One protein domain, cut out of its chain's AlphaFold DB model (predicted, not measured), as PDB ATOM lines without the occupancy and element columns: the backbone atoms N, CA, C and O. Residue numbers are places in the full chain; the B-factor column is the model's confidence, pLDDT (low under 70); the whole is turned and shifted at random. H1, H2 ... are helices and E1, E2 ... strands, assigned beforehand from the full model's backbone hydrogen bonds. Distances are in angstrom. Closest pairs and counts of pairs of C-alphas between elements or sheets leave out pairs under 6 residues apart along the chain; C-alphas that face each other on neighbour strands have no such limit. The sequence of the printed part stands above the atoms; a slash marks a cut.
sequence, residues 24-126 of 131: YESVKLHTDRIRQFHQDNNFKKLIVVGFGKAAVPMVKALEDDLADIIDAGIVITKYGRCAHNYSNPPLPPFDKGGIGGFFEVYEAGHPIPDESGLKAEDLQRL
ATOM      1  N   TYR A  24     176.612 201.825 182.692       92.81
ATOM      2  CA  TYR A  24     175.429 201.067 182.293       92.81
ATOM      3  C   TYR A  24     175.044 200.098 183.415       92.81
ATOM      4  O   TYR A  24     173.930 200.174 183.932       92.81
ATOM      5  N   GLU A  25     175.989 199.264 183.864       93.38
ATOM      6  CA  GLU A  25     175.747 198.278 184.929       93.38
ATOM      7  C   GLU A  25     175.297 198.951 186.233       93.38
ATOM      8  O   GLU A  25     174.353 198.506 186.887       93.38
ATOM      9  N   SER A  26     175.913 200.082 186.587       95.00
ATOM     10  CA  SER A  26     175.577 200.829 187.806       95.00
ATOM     11  C   SER A  26     174.130 201.326 187.806       95.00
ATOM     12  O   SER A  26     173.463 201.292 188.843       95.00
ATOM     13  N   VAL A  27     173.625 201.788 186.656       95.25
ATOM     14  CA  VAL A  27     172.231 202.234 186.524       95.25
ATOM     15  C   VAL A  27     171.284 201.041 186.471       95.25
ATOM     16  O   VAL A  27     170.254 201.067 187.145       95.25
ATOM     17  N   LYS A  28     171.658 199.982 185.749       95.00
ATOM     18  CA  LYS A  28     170.864 198.760 185.616       95.00
ATOM     19  C   LYS A  28     170.505 198.137 186.964       95.00
ATOM     20  O   LYS A  28     169.365 197.758 187.183       95.00
ATOM     21  N   LEU A  29     171.433 198.141 187.922       96.50
ATOM     22  CA  LEU A  29     171.188 197.650 189.288       96.50
ATOM     23  C   LEU A  29     170.040 198.363 190.033       96.50
ATOM     24  O   LEU A  29     169.594 197.880 191.072       96.50
ATOM     25  N   HIS A  30     169.582 199.516 189.543       96.75
ATOM     26  CA  HIS A  30     168.577 200.349 190.198       96.75
ATOM     27  C   HIS A  30     167.266 200.475 189.404       96.75
ATOM     28  O   HIS A  30     166.344 201.135 189.891       96.75
ATOM     29  N   THR A  31     167.140 199.854 188.226       97.25
ATOM     30  CA  THR A  31     165.951 199.976 187.358       97.25
ATOM     31  C   THR A  31     164.693 199.434 188.037       97.25
ATOM     32  O   THR A  31     163.676 200.129 188.079       97.25
ATOM     33  N   ASP A  32     164.782 198.276 188.697       97.75
ATOM     34  CA  ASP A  32     163.678 197.697 189.478       97.75
ATOM     35  C   ASP A  32     163.184 198.643 190.577       97.75
ATOM     36  O   ASP A  32     161.981 198.834 190.762       97.75
ATOM     37  N   ARG A  33     164.112 199.306 191.278       97.81
ATOM     38  CA  ARG A  33     163.769 200.277 192.323       97.81
ATOM     39  C   ARG A  33     163.062 201.501 191.744       97.81
ATOM     40  O   ARG A  33     162.138 202.010 192.372       97.81
ATOM     41  N   ILE A  34     163.484 201.977 190.571       97.31
ATOM     42  CA  ILE A  34     162.825 203.091 189.872       97.31
ATOM     43  C   ILE A  34     161.400 202.691 189.481       97.31
ATOM     44  O   ILE A  34     160.464 203.441 189.755       97.31
ATOM     45  N   ARG A  35     161.219 201.496 188.904       97.25
ATOM     46  CA  ARG A  35     159.900 200.966 188.534       97.25
ATOM     47  C   ARG A  35     158.980 200.845 189.741       97.25
ATOM     48  O   ARG A  35     157.850 201.329 189.694       97.25
ATOM     49  N   GLN A  36     159.465 200.235 190.819       97.94
ATOM     50  CA  GLN A  36     158.691 200.089 192.043       97.94
ATOM     51  C   GLN A  36     158.299 201.463 192.601       97.94
ATOM     52  O   GLN A  36     157.131 201.702 192.881       97.94
ATOM     53  N   PHE A  37     159.241 202.407 192.676       97.69
ATOM     54  CA  PHE A  37     158.948 203.762 193.141       97.69
ATOM     55  C   PHE A  37     157.917 204.475 192.252       97.69
ATOM     56  O   PHE A  37     157.065 205.201 192.766       97.69
ATOM     57  N   HIS A  38     157.955 204.242 190.936       97.06
ATOM     58  CA  HIS A  38     156.958 204.752 189.999       97.06
ATOM     59  C   HIS A  38     155.549 204.221 190.291       97.06
ATOM     60  O   HIS A  38     154.590 204.994 190.329       97.06
ATOM     61  N   GLN A  39     155.433 202.916 190.532       96.69
ATOM     62  CA  GLN A  39     154.170 202.230 190.812       96.69
ATOM     63  C   GLN A  39     153.618 202.571 192.202       96.69
ATOM     64  O   GLN A  39     152.454 202.954 192.311       96.69
ATOM     65  N   ASP A  40     154.453 202.509 193.242       98.06
ATOM     66  CA  ASP A  40     154.062 202.733 194.641       98.06
ATOM     67  C   ASP A  40     153.514 204.150 194.871       98.06
ATOM     68  O   ASP A  40     152.604 204.354 195.674       98.06
ATOM     69  N   ASN A  41     154.039 205.135 194.137       97.56
ATOM     70  CA  ASN A  41     153.586 206.527 194.200       97.56
ATOM     71  C   ASN A  41     152.560 206.878 193.112       97.56
ATOM     72  O   ASN A  41     152.103 208.021 193.048       97.56
ATOM     73  N   ASN A  42     152.193 205.913 192.265       95.56
ATOM     74  CA  ASN A  42     151.229 206.072 191.181       95.56
ATOM     75  C   ASN A  42     151.547 207.279 190.271       95.56
ATOM     76  O   ASN A  42     150.662 208.074 189.927       95.56
ATOM     77  N   PHE A  43     152.826 207.448 189.913       96.06
ATOM     78  CA  PHE A  43     153.227 208.487 188.967       96.06
ATOM     79  C   PHE A  43     152.631 208.201 187.587       96.06
ATOM     80  O   PHE A  43     152.429 207.057 187.185       96.06
ATOM     81  N   LYS A  44     152.300 209.275 186.866       93.56
ATOM     82  CA  LYS A  44     151.685 209.190 185.533       93.56
ATOM     83  C   LYS A  44     152.689 209.262 184.395       93.56
ATOM     84  O   LYS A  44     152.318 208.940 183.275       93.56
ATOM     85  N   LYS A  45     153.873 209.809 184.670       91.25
ATOM     86  CA  LYS A  45     154.910 210.053 183.678       91.25
ATOM     87  C   LYS A  45     156.285 209.788 184.279       91.25
ATOM     88  O   LYS A  45     156.553 210.251 185.392       91.25
ATOM     89  N   LEU A  46     157.163 209.160 183.509       92.38
ATOM     90  CA  LEU A  46     158.594 209.065 183.766       92.38
ATOM     91  C   LEU A  46     159.353 209.828 182.675       92.38
ATOM     92  O   LEU A  46     159.442 209.396 181.527       92.38
ATOM     93  N   ILE A  47     159.920 210.974 183.062       91.75
ATOM     94  CA  ILE A  47     160.764 211.800 182.196       91.75
ATOM     95  C   ILE A  47     162.215 211.631 182.620       91.75
ATOM     96  O   ILE A  47     162.554 211.842 183.785       91.75
ATOM     97  N   VAL A  48     163.075 211.271 181.674       91.81
ATOM     98  CA  VAL A  48     164.483 210.981 181.947       91.81
ATOM     99  C   VAL A  48     165.366 212.112 181.429       91.81
ATOM    100  O   VAL A  48     165.335 212.464 180.253       91.81
ATOM    101  N   VAL A  49     166.196 212.671 182.306       91.56
ATOM    102  CA  VAL A  49     167.177 213.708 181.960       91.56
ATOM    103  C   VAL A  49     168.571 213.166 182.257       91.56
ATOM    104  O   VAL A  49     168.888 212.863 183.406       91.56
ATOM    105  N   GLY A  50     169.405 213.034 181.229       90.12
ATOM    106  CA  GLY A  50     170.793 212.590 181.352       90.12
ATOM    107  C   GLY A  50     171.767 213.679 180.922       90.12
ATOM    108  O   GLY A  50     171.577 214.306 179.888       90.12
ATOM    109  N   PHE A  51     172.848 213.894 181.669       90.81
ATOM    110  CA  PHE A  51     173.916 214.804 181.249       90.81
ATOM    111  C   PHE A  51     175.303 214.307 181.674       90.81
ATOM    112  O   PHE A  51     175.468 213.694 182.728       90.81
ATOM    113  N   GLY A  52     176.312 214.554 180.835       88.62
ATOM    114  CA  GLY A  52     177.709 214.181 181.077       88.62
ATOM    115  C   GLY A  52     178.262 213.109 180.129       88.62
ATOM    116  O   GLY A  52     177.560 212.533 179.306       88.62
ATOM    117  N   LYS A  53     179.567 212.812 180.244       88.06
ATOM    118  CA  LYS A  53     180.309 211.922 179.312       88.06
ATOM    119  C   LYS A  53     179.764 210.489 179.237       88.06
ATOM    120  O   LYS A  53     179.954 209.803 178.230       88.06
ATOM    121  N   ALA A  54     179.149 210.037 180.325       89.56
ATOM    122  CA  ALA A  54     178.570 208.709 180.473       89.56
ATOM    123  C   ALA A  54     177.036 208.715 180.380       89.56
ATOM    124  O   ALA A  54     176.421 207.675 180.584       89.56
ATOM    125  N   ALA A  55     176.412 209.850 180.045       90.06
ATOM    126  CA  ALA A  55     174.957 209.958 180.017       90.06
ATOM    127  C   ALA A  55     174.321 208.960 179.042       90.06
ATOM    128  O   ALA A  55     173.326 208.331 179.376       90.06
ATOM    129  N   VAL A  56     174.939 208.750 177.875       87.00
ATOM    130  CA  VAL A  56     174.443 207.799 176.870       87.00
ATOM    131  C   VAL A  56     174.361 206.360 177.412       87.00
ATOM    132  O   VAL A  56     173.259 205.819 177.422       87.00
ATOM    133  N   PRO A  57     175.449 205.720 177.902       88.56
ATOM    134  CA  PRO A  57     175.342 204.368 178.459       88.56
ATOM    135  C   PRO A  57     174.451 204.288 179.708       88.56
ATOM    136  O   PRO A  57     173.752 203.295 179.875       88.56
ATOM    137  N   MET A  58     174.403 205.329 180.547       93.12
ATOM    138  CA  MET A  58     173.496 205.368 181.704       93.12
ATOM    139  C   MET A  58     172.026 205.334 181.283       93.12
ATOM    140  O   MET A  58     171.238 204.551 181.803       93.12
ATOM    141  N   VAL A  59     171.647 206.174 180.321       91.81
ATOM    142  CA  VAL A  59     170.265 206.241 179.840       91.81
ATOM    143  C   VAL A  59     169.903 204.997 179.034       91.81
ATOM    144  O   VAL A  59     168.766 204.540 179.106       91.81
ATOM    145  N   LYS A  60     170.869 204.385 178.341       88.62
ATOM    146  CA  LYS A  60     170.638 203.114 177.656       88.62
ATOM    147  C   LYS A  60     170.217 201.996 178.619       88.62
ATOM    148  O   LYS A  60     169.326 201.227 178.283       88.62
ATOM    149  N   ALA A  61     170.791 201.942 179.823       92.62
ATOM    150  CA  ALA A  61     170.365 200.988 180.850       92.62
ATOM    151  C   ALA A  61     168.910 201.209 181.292       92.62
ATOM    152  O   ALA A  61     168.179 200.247 181.501       92.62
ATOM    153  N   LEU A  62     168.475 202.471 181.398       93.69
ATOM    154  CA  LEU A  62     167.073 202.792 181.689       93.69
ATOM    155  C   LEU A  62     166.161 202.373 180.541       93.69
ATOM    156  O   LEU A  62     165.118 201.786 180.789       93.69
ATOM    157  N   GLU A  63     166.539 202.668 179.298       88.81
ATOM    158  CA  GLU A  63     165.746 202.279 178.134       88.81
ATOM    159  C   GLU A  63     165.568 200.756 178.054       88.81
ATOM    160  O   GLU A  63     164.447 200.294 177.881       88.81
ATOM    161  N   ASP A  64     166.640 199.977 178.213       89.44
ATOM    162  CA  ASP A  64     166.576 198.514 178.095       89.44
ATOM    163  C   ASP A  64     165.579 197.872 179.071       89.44
ATOM    164  O   ASP A  64     164.895 196.917 178.705       89.44
ATOM    165  N   ASP A  65     165.474 198.407 180.290       93.88
ATOM    166  CA  ASP A  65     164.677 197.805 181.363       93.88
ATOM    167  C   ASP A  65     163.330 198.520 181.612       93.88
ATOM    168  O   ASP A  65     162.424 197.936 182.214       93.88
ATOM    169  N   LEU A  66     163.191 199.788 181.201       94.62
ATOM    170  CA  LEU A  66     162.056 200.666 181.535       94.62
ATOM    171  C   LEU A  66     161.398 201.332 180.310       94.62
ATOM    172  O   LEU A  66     160.592 202.248 180.488       94.62
ATOM    173  N   ALA A  67     161.700 200.908 179.076       89.75
ATOM    174  CA  ALA A  67     161.109 201.485 177.857       89.75
ATOM    175  C   ALA A  67     159.568 201.485 177.829       89.75
ATOM    176  O   ALA A  67     158.971 202.315 177.153       89.75
ATOM    177  N   ASP A  68     158.912 200.575 178.547       90.12
ATOM    178  CA  ASP A  68     157.451 200.494 178.657       90.12
ATOM    179  C   ASP A  68     156.831 201.595 179.531       90.12
ATOM    180  O   ASP A  68     155.632 201.849 179.415       90.12
ATOM    181  N   ILE A  69     157.621 202.233 180.401       93.00
ATOM    182  CA  ILE A  69     157.146 203.284 181.313       93.00
ATOM    183  C   ILE A  69     157.798 204.650 181.075       93.00
ATOM    184  O   ILE A  69     157.333 205.627 181.649       93.00
ATOM    185  N   ILE A  70     158.865 204.737 180.274       91.81
ATOM    186  CA  ILE A  70     159.494 206.012 179.908       91.81
ATOM    187  C   ILE A  70     158.617 206.731 178.882       91.81
ATOM    188  O   ILE A  70     158.368 206.214 177.795       91.81
ATOM    189  N   ASP A  71     158.212 207.961 179.189       90.00
ATOM    190  CA  ASP A  71     157.412 208.759 178.258       90.00
ATOM    191  C   ASP A  71     158.268 209.630 177.337       90.00
ATOM    192  O   ASP A  71     157.899 209.877 176.190       90.00
ATOM    193  N   ALA A  72     159.382 210.149 177.853       86.06
ATOM    194  CA  ALA A  72     160.321 210.971 177.100       86.06
ATOM    195  C   ALA A  72     161.653 211.107 177.838       86.06
ATOM    196  O   ALA A  72     161.739 210.930 179.057       86.06
ATOM    197  N   GLY A  73     162.674 211.557 177.120       84.38
ATOM    198  CA  GLY A  73     163.892 212.017 177.749       84.38
ATOM    199  C   GLY A  73     164.767 212.900 176.879       84.38
ATOM    200  O   GLY A  73     164.622 212.982 175.662       84.38
ATOM    201  N   ILE A  74     165.705 213.561 177.545       86.12
ATOM    202  CA  ILE A  74     166.748 214.372 176.926       86.12
ATOM    203  C   ILE A  74     168.101 213.948 177.483       86.12
ATOM    204  O   ILE A  74     168.247 213.690 178.682       86.12
ATOM    205  N   VAL A  75     169.098 213.867 176.611       86.88
ATOM    206  CA  VAL A  75     170.450 213.444 176.970       86.88
ATOM    207  C   VAL A  75     171.458 214.439 176.419       86.88
ATOM    208  O   VAL A  75     171.491 214.662 175.220       86.88
ATOM    209  N   ILE A  76     172.314 215.008 177.266       87.44
ATOM    210  CA  ILE A  76     173.372 215.943 176.861       87.44
ATOM    211  C   ILE A  76     174.738 215.307 177.123       87.44
ATOM    212  O   ILE A  76     175.102 215.019 178.263       87.44
ATOM    213  N   THR A  77     175.537 215.095 176.084       88.12
ATOM    214  CA  THR A  77     176.868 214.481 176.202       88.12
ATOM    215  C   THR A  77     177.948 215.321 175.524       88.12
ATOM    216  O   THR A  77     177.677 216.336 174.894       88.12
ATOM    217  N   LYS A  78     179.214 214.931 175.685       85.19
ATOM    218  CA  LYS A  78     180.334 215.557 174.972       85.19
ATOM    219  C   LYS A  78     180.278 215.175 173.487       85.19
ATOM    220  O   LYS A  78     179.956 214.032 173.177       85.19
ATOM    221  N   TYR A  79     180.705 216.090 172.616       81.62
ATOM    222  CA  TYR A  79     180.927 215.821 171.191       81.62
ATOM    223  C   TYR A  79     181.688 214.527 170.882       81.62
ATOM    224  O   TYR A  79     182.655 214.182 171.574       81.62
ATOM    225  N   GLY A  80     181.295 213.879 169.780       71.38
ATOM    226  CA  GLY A  80     181.923 212.660 169.260       71.38
ATOM    227  C   GLY A  80     181.510 211.388 170.003       71.38
ATOM    228  O   GLY A  80     182.225 210.388 169.951       71.38
ATOM    229  N   ARG A  81     180.390 211.429 170.732       67.19
ATOM    230  CA  ARG A  81     179.837 210.298 171.490       67.19
ATOM    231  C   ARG A  81     178.578 209.720 170.841       67.19
ATOM    232  O   ARG A  81     178.296 208.544 171.050       67.19
ATOM    233  N   CYS A  82     177.868 210.520 170.053       55.78
ATOM    234  CA  CYS A  82     176.679 210.159 169.280       55.78
ATOM    235  C   CYS A  82     177.030 209.792 167.832       55.78
ATOM    236  O   CYS A  82     176.404 208.915 167.240       55.78
ATOM    237  N   ALA A  83     178.063 210.425 167.268       45.22
ATOM    238  CA  ALA A  83     178.571 210.103 165.943       45.22
ATOM    239  C   ALA A  83     179.502 208.878 166.011       45.22
ATOM    240  O   ALA A  83     180.591 208.939 166.572       45.22
ATOM    241  N   HIS A  84     179.022 207.763 165.463       38.16
ATOM    242  CA  HIS A  84     179.734 206.561 165.022       38.16
ATOM    243  C   HIS A  84     181.271 206.469 165.236       38.16
ATOM    244  O   HIS A  84     182.050 207.303 164.783       38.16
ATOM    245  N   ASN A  85     181.698 205.303 165.745       37.16
ATOM    246  CA  ASN A  85     182.993 204.647 165.468       37.16
ATOM    247  C   ASN A  85     184.245 205.023 166.283       37.16
ATOM    248  O   ASN A  85     185.324 204.536 165.951       37.16
ATOM    249  N   TYR A  86     184.142 205.760 167.390       31.62
ATOM    250  CA  TYR A  86     185.285 205.951 168.303       31.62
ATOM    251  C   TYR A  86     184.990 205.479 169.725       31.62
ATOM    252  O   TYR A  86     184.988 206.244 170.687       31.62
ATOM    253  N   SER A  87     184.735 204.185 169.885       36.41
ATOM    254  CA  SER A  87     184.910 203.477 171.157       36.41
ATOM    255  C   SER A  87     185.200 202.024 170.829       36.41
ATOM    256  O   SER A  87     184.476 201.417 170.051       36.41
ATOM    257  N   ASN A  88     186.294 201.499 171.366       33.19
ATOM    258  CA  ASN A  88     186.550 200.070 171.402       33.19
ATOM    259  C   ASN A  88     186.395 199.652 172.878       33.19
ATOM    260  O   ASN A  88     187.146 200.179 173.703       33.19
ATOM    261  N   PRO A  89     185.434 198.782 173.235       40.56
ATOM    262  CA  PRO A  89     184.456 198.163 172.347       40.56
ATOM    263  C   PRO A  89     183.403 199.172 171.846       40.56
ATOM    264  O   PRO A  89     183.086 200.137 172.553       40.56
ATOM    265  N   PRO A  90     182.887 198.981 170.617       40.75
ATOM    266  CA  PRO A  90     181.790 199.780 170.092       40.75
ATOM    267  C   PRO A  90     180.600 199.646 171.037       40.75
ATOM    268  O   PRO A  90     180.252 198.539 171.449       40.75
ATOM    269  N   LEU A  91     179.984 200.779 171.391       44.91
ATOM    270  CA  LEU A  91     178.643 200.751 171.971       44.91
ATOM    271  C   LEU A  91     177.764 199.912 171.021       44.91
ATOM    272  O   LEU A  91     177.949 200.041 169.803       44.91
ATOM    273  N   PRO A  92     176.897 199.018 171.539       41.53
ATOM    274  CA  PRO A  92     176.103 198.118 170.708       41.53
ATOM    275  C   PRO A  92     175.432 198.917 169.586       41.53
ATOM    276  O   PRO A  92     175.036 200.058 169.833       41.53
ATOM    277  N   PRO A  93     175.378 198.375 168.355       36.66
ATOM    278  CA  PRO A  93     174.959 199.119 167.177       36.66
ATOM    279  C   PRO A  93     173.579 199.717 167.430       36.66
ATOM    280  O   PRO A  93     172.572 199.016 167.432       36.66
ATOM    281  N   PHE A  94     173.550 201.022 167.690       44.31
ATOM    282  CA  PHE A  94     172.319 201.783 167.707       44.31
ATOM    283  C   PHE A  94     171.862 201.832 166.255       44.31
ATOM    284  O   PHE A  94     172.452 202.566 165.451       44.31
ATOM    285  N   ASP A  95     170.872 201.020 165.892       35.47
ATOM    286  CA  ASP A  95     170.188 201.167 164.613       35.47
ATOM    287  C   ASP A  95     169.723 202.625 164.521       35.47
ATOM    288  O   ASP A  95     168.836 203.067 165.243       35.47
ATOM    289  N   LYS A  96     170.397 203.395 163.660       34.09
ATOM    290  CA  LYS A  96     170.166 204.831 163.446       34.09
ATOM    291  C   LYS A  96     170.444 205.737 164.663       34.09
ATOM    292  O   LYS A  96     169.693 206.668 164.921       34.09
ATOM    293  N   GLY A  97     171.577 205.550 165.343       38.12
ATOM    294  CA  GLY A  97     172.269 206.674 165.998       38.12
ATOM    295  C   GLY A  97     171.695 207.215 167.315       38.12
ATOM    296  O   GLY A  97     171.887 208.392 167.606       38.12
ATOM    297  N   GLY A  98     171.056 206.396 168.150       48.47
ATOM    298  CA  GLY A  98     170.719 206.816 169.510       48.47
ATOM    299  C   GLY A  98     169.938 205.785 170.307       48.47
ATOM    300  O   GLY A  98     169.466 204.786 169.767       48.47
ATOM    301  N   ILE A  99     169.818 206.061 171.606       51.34
ATOM    302  CA  ILE A  99     168.726 205.575 172.455       51.34
ATOM    303  C   ILE A  99     167.424 205.810 171.660       51.34
ATOM    304  O   ILE A  99     167.275 206.867 171.045       51.34
ATOM    305  N   GLY A 100     166.556 204.803 171.568       51.38
ATOM    306  CA  GLY A 100     165.351 204.779 170.739       51.38
ATOM    307  C   GLY A 100     164.374 205.924 171.022       51.38
ATOM    308  O   GLY A 100     164.575 206.729 171.929       51.38
ATOM    309  N   GLY A 101     163.315 206.006 170.203       61.31
ATOM    310  CA  GLY A 101     162.500 207.205 169.914       61.31
ATOM    311  C   GLY A 101     161.873 208.001 171.071       61.31
ATOM    312  O   GLY A 101     161.167 208.969 170.806       61.31
ATOM    313  N   PHE A 102     162.123 207.631 172.324       69.06
ATOM    314  CA  PHE A 102     161.798 208.400 173.521       69.06
ATOM    315  C   PHE A 102     162.821 209.503 173.831       69.06
ATOM    316  O   PHE A 102     162.486 210.438 174.555       69.06
ATOM    317  N   PHE A 103     164.057 209.398 173.327       77.50
ATOM    318  CA  PHE A 103     165.168 210.239 173.768       77.50
ATOM    319  C   PHE A 103     165.718 211.164 172.688       77.50
ATOM    320  O   PHE A 103     166.147 210.729 171.622       77.50
ATOM    321  N   GLU A 104     165.811 212.448 173.021       81.25
ATOM    322  CA  GLU A 104     166.553 213.428 172.236       81.25
ATOM    323  C   GLU A 104     167.983 213.550 172.773       81.25
ATOM    324  O   GLU A 104     168.196 213.930 173.927       81.25
ATOM    325  N   VAL A 105     168.977 213.217 171.947       81.44
ATOM    326  CA  VAL A 105     170.389 213.267 172.343       81.44
ATOM    327  C   VAL A 105     171.077 214.474 171.711       81.44
ATOM    328  O   VAL A 105     171.102 214.626 170.492       81.44
ATOM    329  N   TYR A 106     171.682 215.300 172.554       84.62
ATOM    330  CA  TYR A 106     172.423 216.501 172.208       84.62
ATOM    331  C   TYR A 106     173.895 216.345 172.586       84.62
ATOM    332  O   TYR A 106     174.245 215.771 173.620       84.62
ATOM    333  N   GLU A 107     174.773 216.907 171.762       85.31
ATOM    334  CA  GLU A 107     176.190 217.038 172.077       85.31
ATOM    335  C   GLU A 107     176.539 218.498 172.381       85.31
ATOM    336  O   GLU A 107     176.060 219.410 171.708       85.31
ATOM    337  N   ALA A 108     177.381 218.717 173.391       87.75
ATOM    338  CA  ALA A 108     177.784 220.039 173.854       87.75
ATOM    339  C   ALA A 108     179.276 220.112 174.217       87.75
ATOM    340  O   ALA A 108     179.960 219.099 174.436       87.75
ATOM    341  N   GLY A 109     179.781 221.345 174.293       85.12
ATOM    342  CA  GLY A 109     181.167 221.667 174.610       85.12
ATOM    343  C   GLY A 109     181.611 221.194 175.995       85.12
ATOM    344  O   GLY A 109     180.961 221.428 177.011       85.12
ATOM    345  N   HIS A 110     182.769 220.527 176.043       86.25
ATOM    346  CA  HIS A 110     183.473 220.182 177.281       86.25
ATOM    347  C   HIS A 110     184.990 220.079 177.013       86.25
ATOM    348  O   HIS A 110     185.378 219.362 176.078       86.25
ATOM    349  N   PRO A 111     185.875 220.694 177.830       88.00
ATOM    350  CA  PRO A 111     185.607 221.257 179.160       88.00
ATOM    351  C   PRO A 111     185.055 222.687 179.172       88.00
ATOM    352  O   PRO A 111     184.551 223.110 180.204       88.00
ATOM    353  N   ILE A 112     185.140 223.407 178.052       93.12
ATOM    354  CA  ILE A 112     184.606 224.765 177.913       93.12
ATOM    355  C   ILE A 112     183.175 224.654 177.357       93.12
ATOM    356  O   ILE A 112     183.024 224.049 176.290       93.12
ATOM    357  N   PRO A 113     182.150 225.177 178.059       87.44
ATOM    358  CA  PRO A 113     180.777 225.211 177.559       87.44
ATOM    359  C   PRO A 113     180.657 226.025 176.269       87.44
ATOM    360  O   PRO A 113     181.427 226.959 176.041       87.44
ATOM    361  N   ASP A 114     179.669 225.697 175.445       90.19
ATOM    362  CA  ASP A 114     179.388 226.386 174.189       90.19
ATOM    363  C   ASP A 114     177.883 226.587 173.965       90.19
ATOM    364  O   ASP A 114     177.044 226.197 174.779       90.19
ATOM    365  N   GLU A 115     177.531 227.216 172.842       88.00
ATOM    366  CA  GLU A 115     176.135 227.479 172.487       88.00
ATOM    367  C   GLU A 115     175.288 226.213 172.358       88.00
ATOM    368  O   GLU A 115     174.078 226.276 172.559       88.00
ATOM    369  N   SER A 116     175.882 225.076 171.994       84.25
ATOM    370  CA  SER A 116     175.144 223.817 171.874       84.25
ATOM    371  C   SER A 116     174.654 223.339 173.237       84.25
ATOM    372  O   SER A 116     173.518 222.884 173.337       84.25
ATOM    373  N   GLY A 117     175.455 223.531 174.293       81.69
ATOM    374  CA  GLY A 117     175.015 223.317 175.674       81.69
ATOM    375  C   GLY A 117     173.815 224.191 176.041       81.69
ATOM    376  O   GLY A 117     172.798 223.670 176.485       81.69
ATOM    377  N   LEU A 118     173.882 225.494 175.747       82.75
ATOM    378  CA  LEU A 118     172.777 226.431 176.004       82.75
ATOM    379  C   LEU A 118     171.509 226.082 175.208       82.75
ATOM    380  O   LEU A 118     170.397 226.204 175.711       82.75
ATOM    381  N   LYS A 119     171.656 225.629 173.958       79.19
ATOM    382  CA  LYS A 119     170.527 225.197 173.118       79.19
ATOM    383  C   LYS A 119     169.878 223.913 173.638       79.19
ATOM    384  O   LYS A 119     168.683 223.735 173.415       79.19
ATOM    385  N   ALA A 120     170.647 223.049 174.298       74.38
ATOM    386  CA  ALA A 120     170.168 221.800 174.881       74.38
ATOM    387  C   ALA A 120     169.498 221.989 176.259       74.38
ATOM    388  O   ALA A 120     168.689 221.157 176.656       74.38
ATOM    389  N   GLU A 121     169.784 223.086 176.974       68.25
ATOM    390  CA  GLU A 121     169.114 223.451 178.238       68.25
ATOM    391  C   GLU A 121     167.645 223.869 178.061       68.25
ATOM    392  O   GLU A 121     166.893 223.894 179.038       68.25
ATOM    393  N   ASP A 122     167.212 224.173 176.833       67.81
ATOM    394  CA  ASP A 122     165.841 224.586 176.511       67.81
ATOM    395  C   ASP A 122     164.858 223.394 176.557       67.81
ATOM    396  O   ASP A 122     164.252 222.991 175.563       67.81
ATOM    397  N   LEU A 123     164.693 222.829 177.761       55.78
ATOM    398  CA  LEU A 123     163.768 221.747 178.128       55.78
ATOM    399  C   LEU A 123     162.317 222.045 177.729       55.78
ATOM    400  O   LEU A 123     161.526 221.116 177.572       55.78
ATOM    401  N   GLN A 124     161.960 223.319 177.529       49.81
ATOM    402  CA  GLN A 124     160.633 223.720 177.060       49.81
ATOM    403  C   GLN A 124     160.317 223.186 175.659       49.81
ATOM    404  O   GLN A 124     159.155 223.199 175.267       49.81
ATOM    405  N   ARG A 125     161.311 222.693 174.911       57.00
ATOM    406  CA  ARG A 125     161.120 222.069 173.595       57.00
ATOM    407  C   ARG A 125     160.636 220.630 173.647       57.00
ATOM    408  O   ARG A 125     160.124 220.166 172.634       57.00
ATOM    409  N   LEU A 126     160.741 219.947 174.792       57.69
ATOM    410  CA  LEU A 126     160.212 218.593 174.928       57.69
ATOM    411  C   LEU A 126     158.682 218.640 174.764       57.69
ATOM    412  O   LEU A 126     157.999 219.199 175.630       57.69
TER     413      LEU A 126
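Overview. This is residues 24 to 126 of the 131 residues of the protein "DUF4147 domain-containing protein" of Nitrospirae bacterium CG01_land_8_20_14_3_00_44_22 (UniProt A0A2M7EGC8). A small parallel sheet, in the order E1 E2 E3, is the middle of three layers, with H3 packed along one face and the short H4 on the other. H1 and H2 pack on H3, off the sheet, and a long looping stretch with no named element, residues 79 to 102, joins E2 to E3. The printed part has 103 residues, with four named helices and three named strands in the order H1 H2 E1 H3 E2 E3 H4; the class is mixed, helices and strands. The whole is compact, with a radius of gyration of the C-alphas of 14.2 A and spans of 41 by 34 by 23 A.

Arrangement. H1, residues 24 to 28, touches H3, residues 55 to 66; their closest C-alphas, of Tyr 24 and Met 58, are 4.8 A apart. H2, residues 31 to 40, touches residues 61 to 66 of H3 alone, at a steep tilt of 57 degrees, the same way; the closest C-alphas, of Thr 31 and Leu 62, are 6.4 A apart. E1, residues 46 to 51, and E2, residues 70 to 78, are parallel at 3 degrees, with N 48 and O 72 within hydrogen-bond range at 3.0 A. E1, H3 and E2 form a strand-helix-strand unit, a helix between two parallel neighbour strands, with a right-handed crossover. H3 lies over E1 and E2 at a height over the sheet of 9.0 A and runs along the strands, its closest C-alpha pair with E2 being Ala 55 and Thr 77, 6.2 A. E3, residues 103 to 108, is parallel to E2 at 16 degrees, with N 106 and O 75 at 2.7 A. H4, residues 115 to 120, is on the opposite face over E3, at a height of 8.1 A; the closest C-alphas, of Ala 108 and Gly 117, are 4.7 A apart. In H1, H2, H3 and H4 every O i to N i+4 pair is within hydrogen-bond range.

Along the chain. H1 begins at C-alpha 24 (175.429, 201.067, 182.293) and H4 ends at C-alpha 120 (170.168, 221.800, 174.881). From first to last C-alpha, H2 measures 14.2 A, E1 16.6 A, H3 16.0 A, E2 23.4 A and E3 16.0 A.

Size, cuts and confidence. The C-alphas of Asp 40 and Ile 112, the two farthest apart, are 41.2 A apart. The printed part has no cut, and the link from E2 to E3 is long. The pLDDT is under 70 in residues 81 to 102 and 121 to 126.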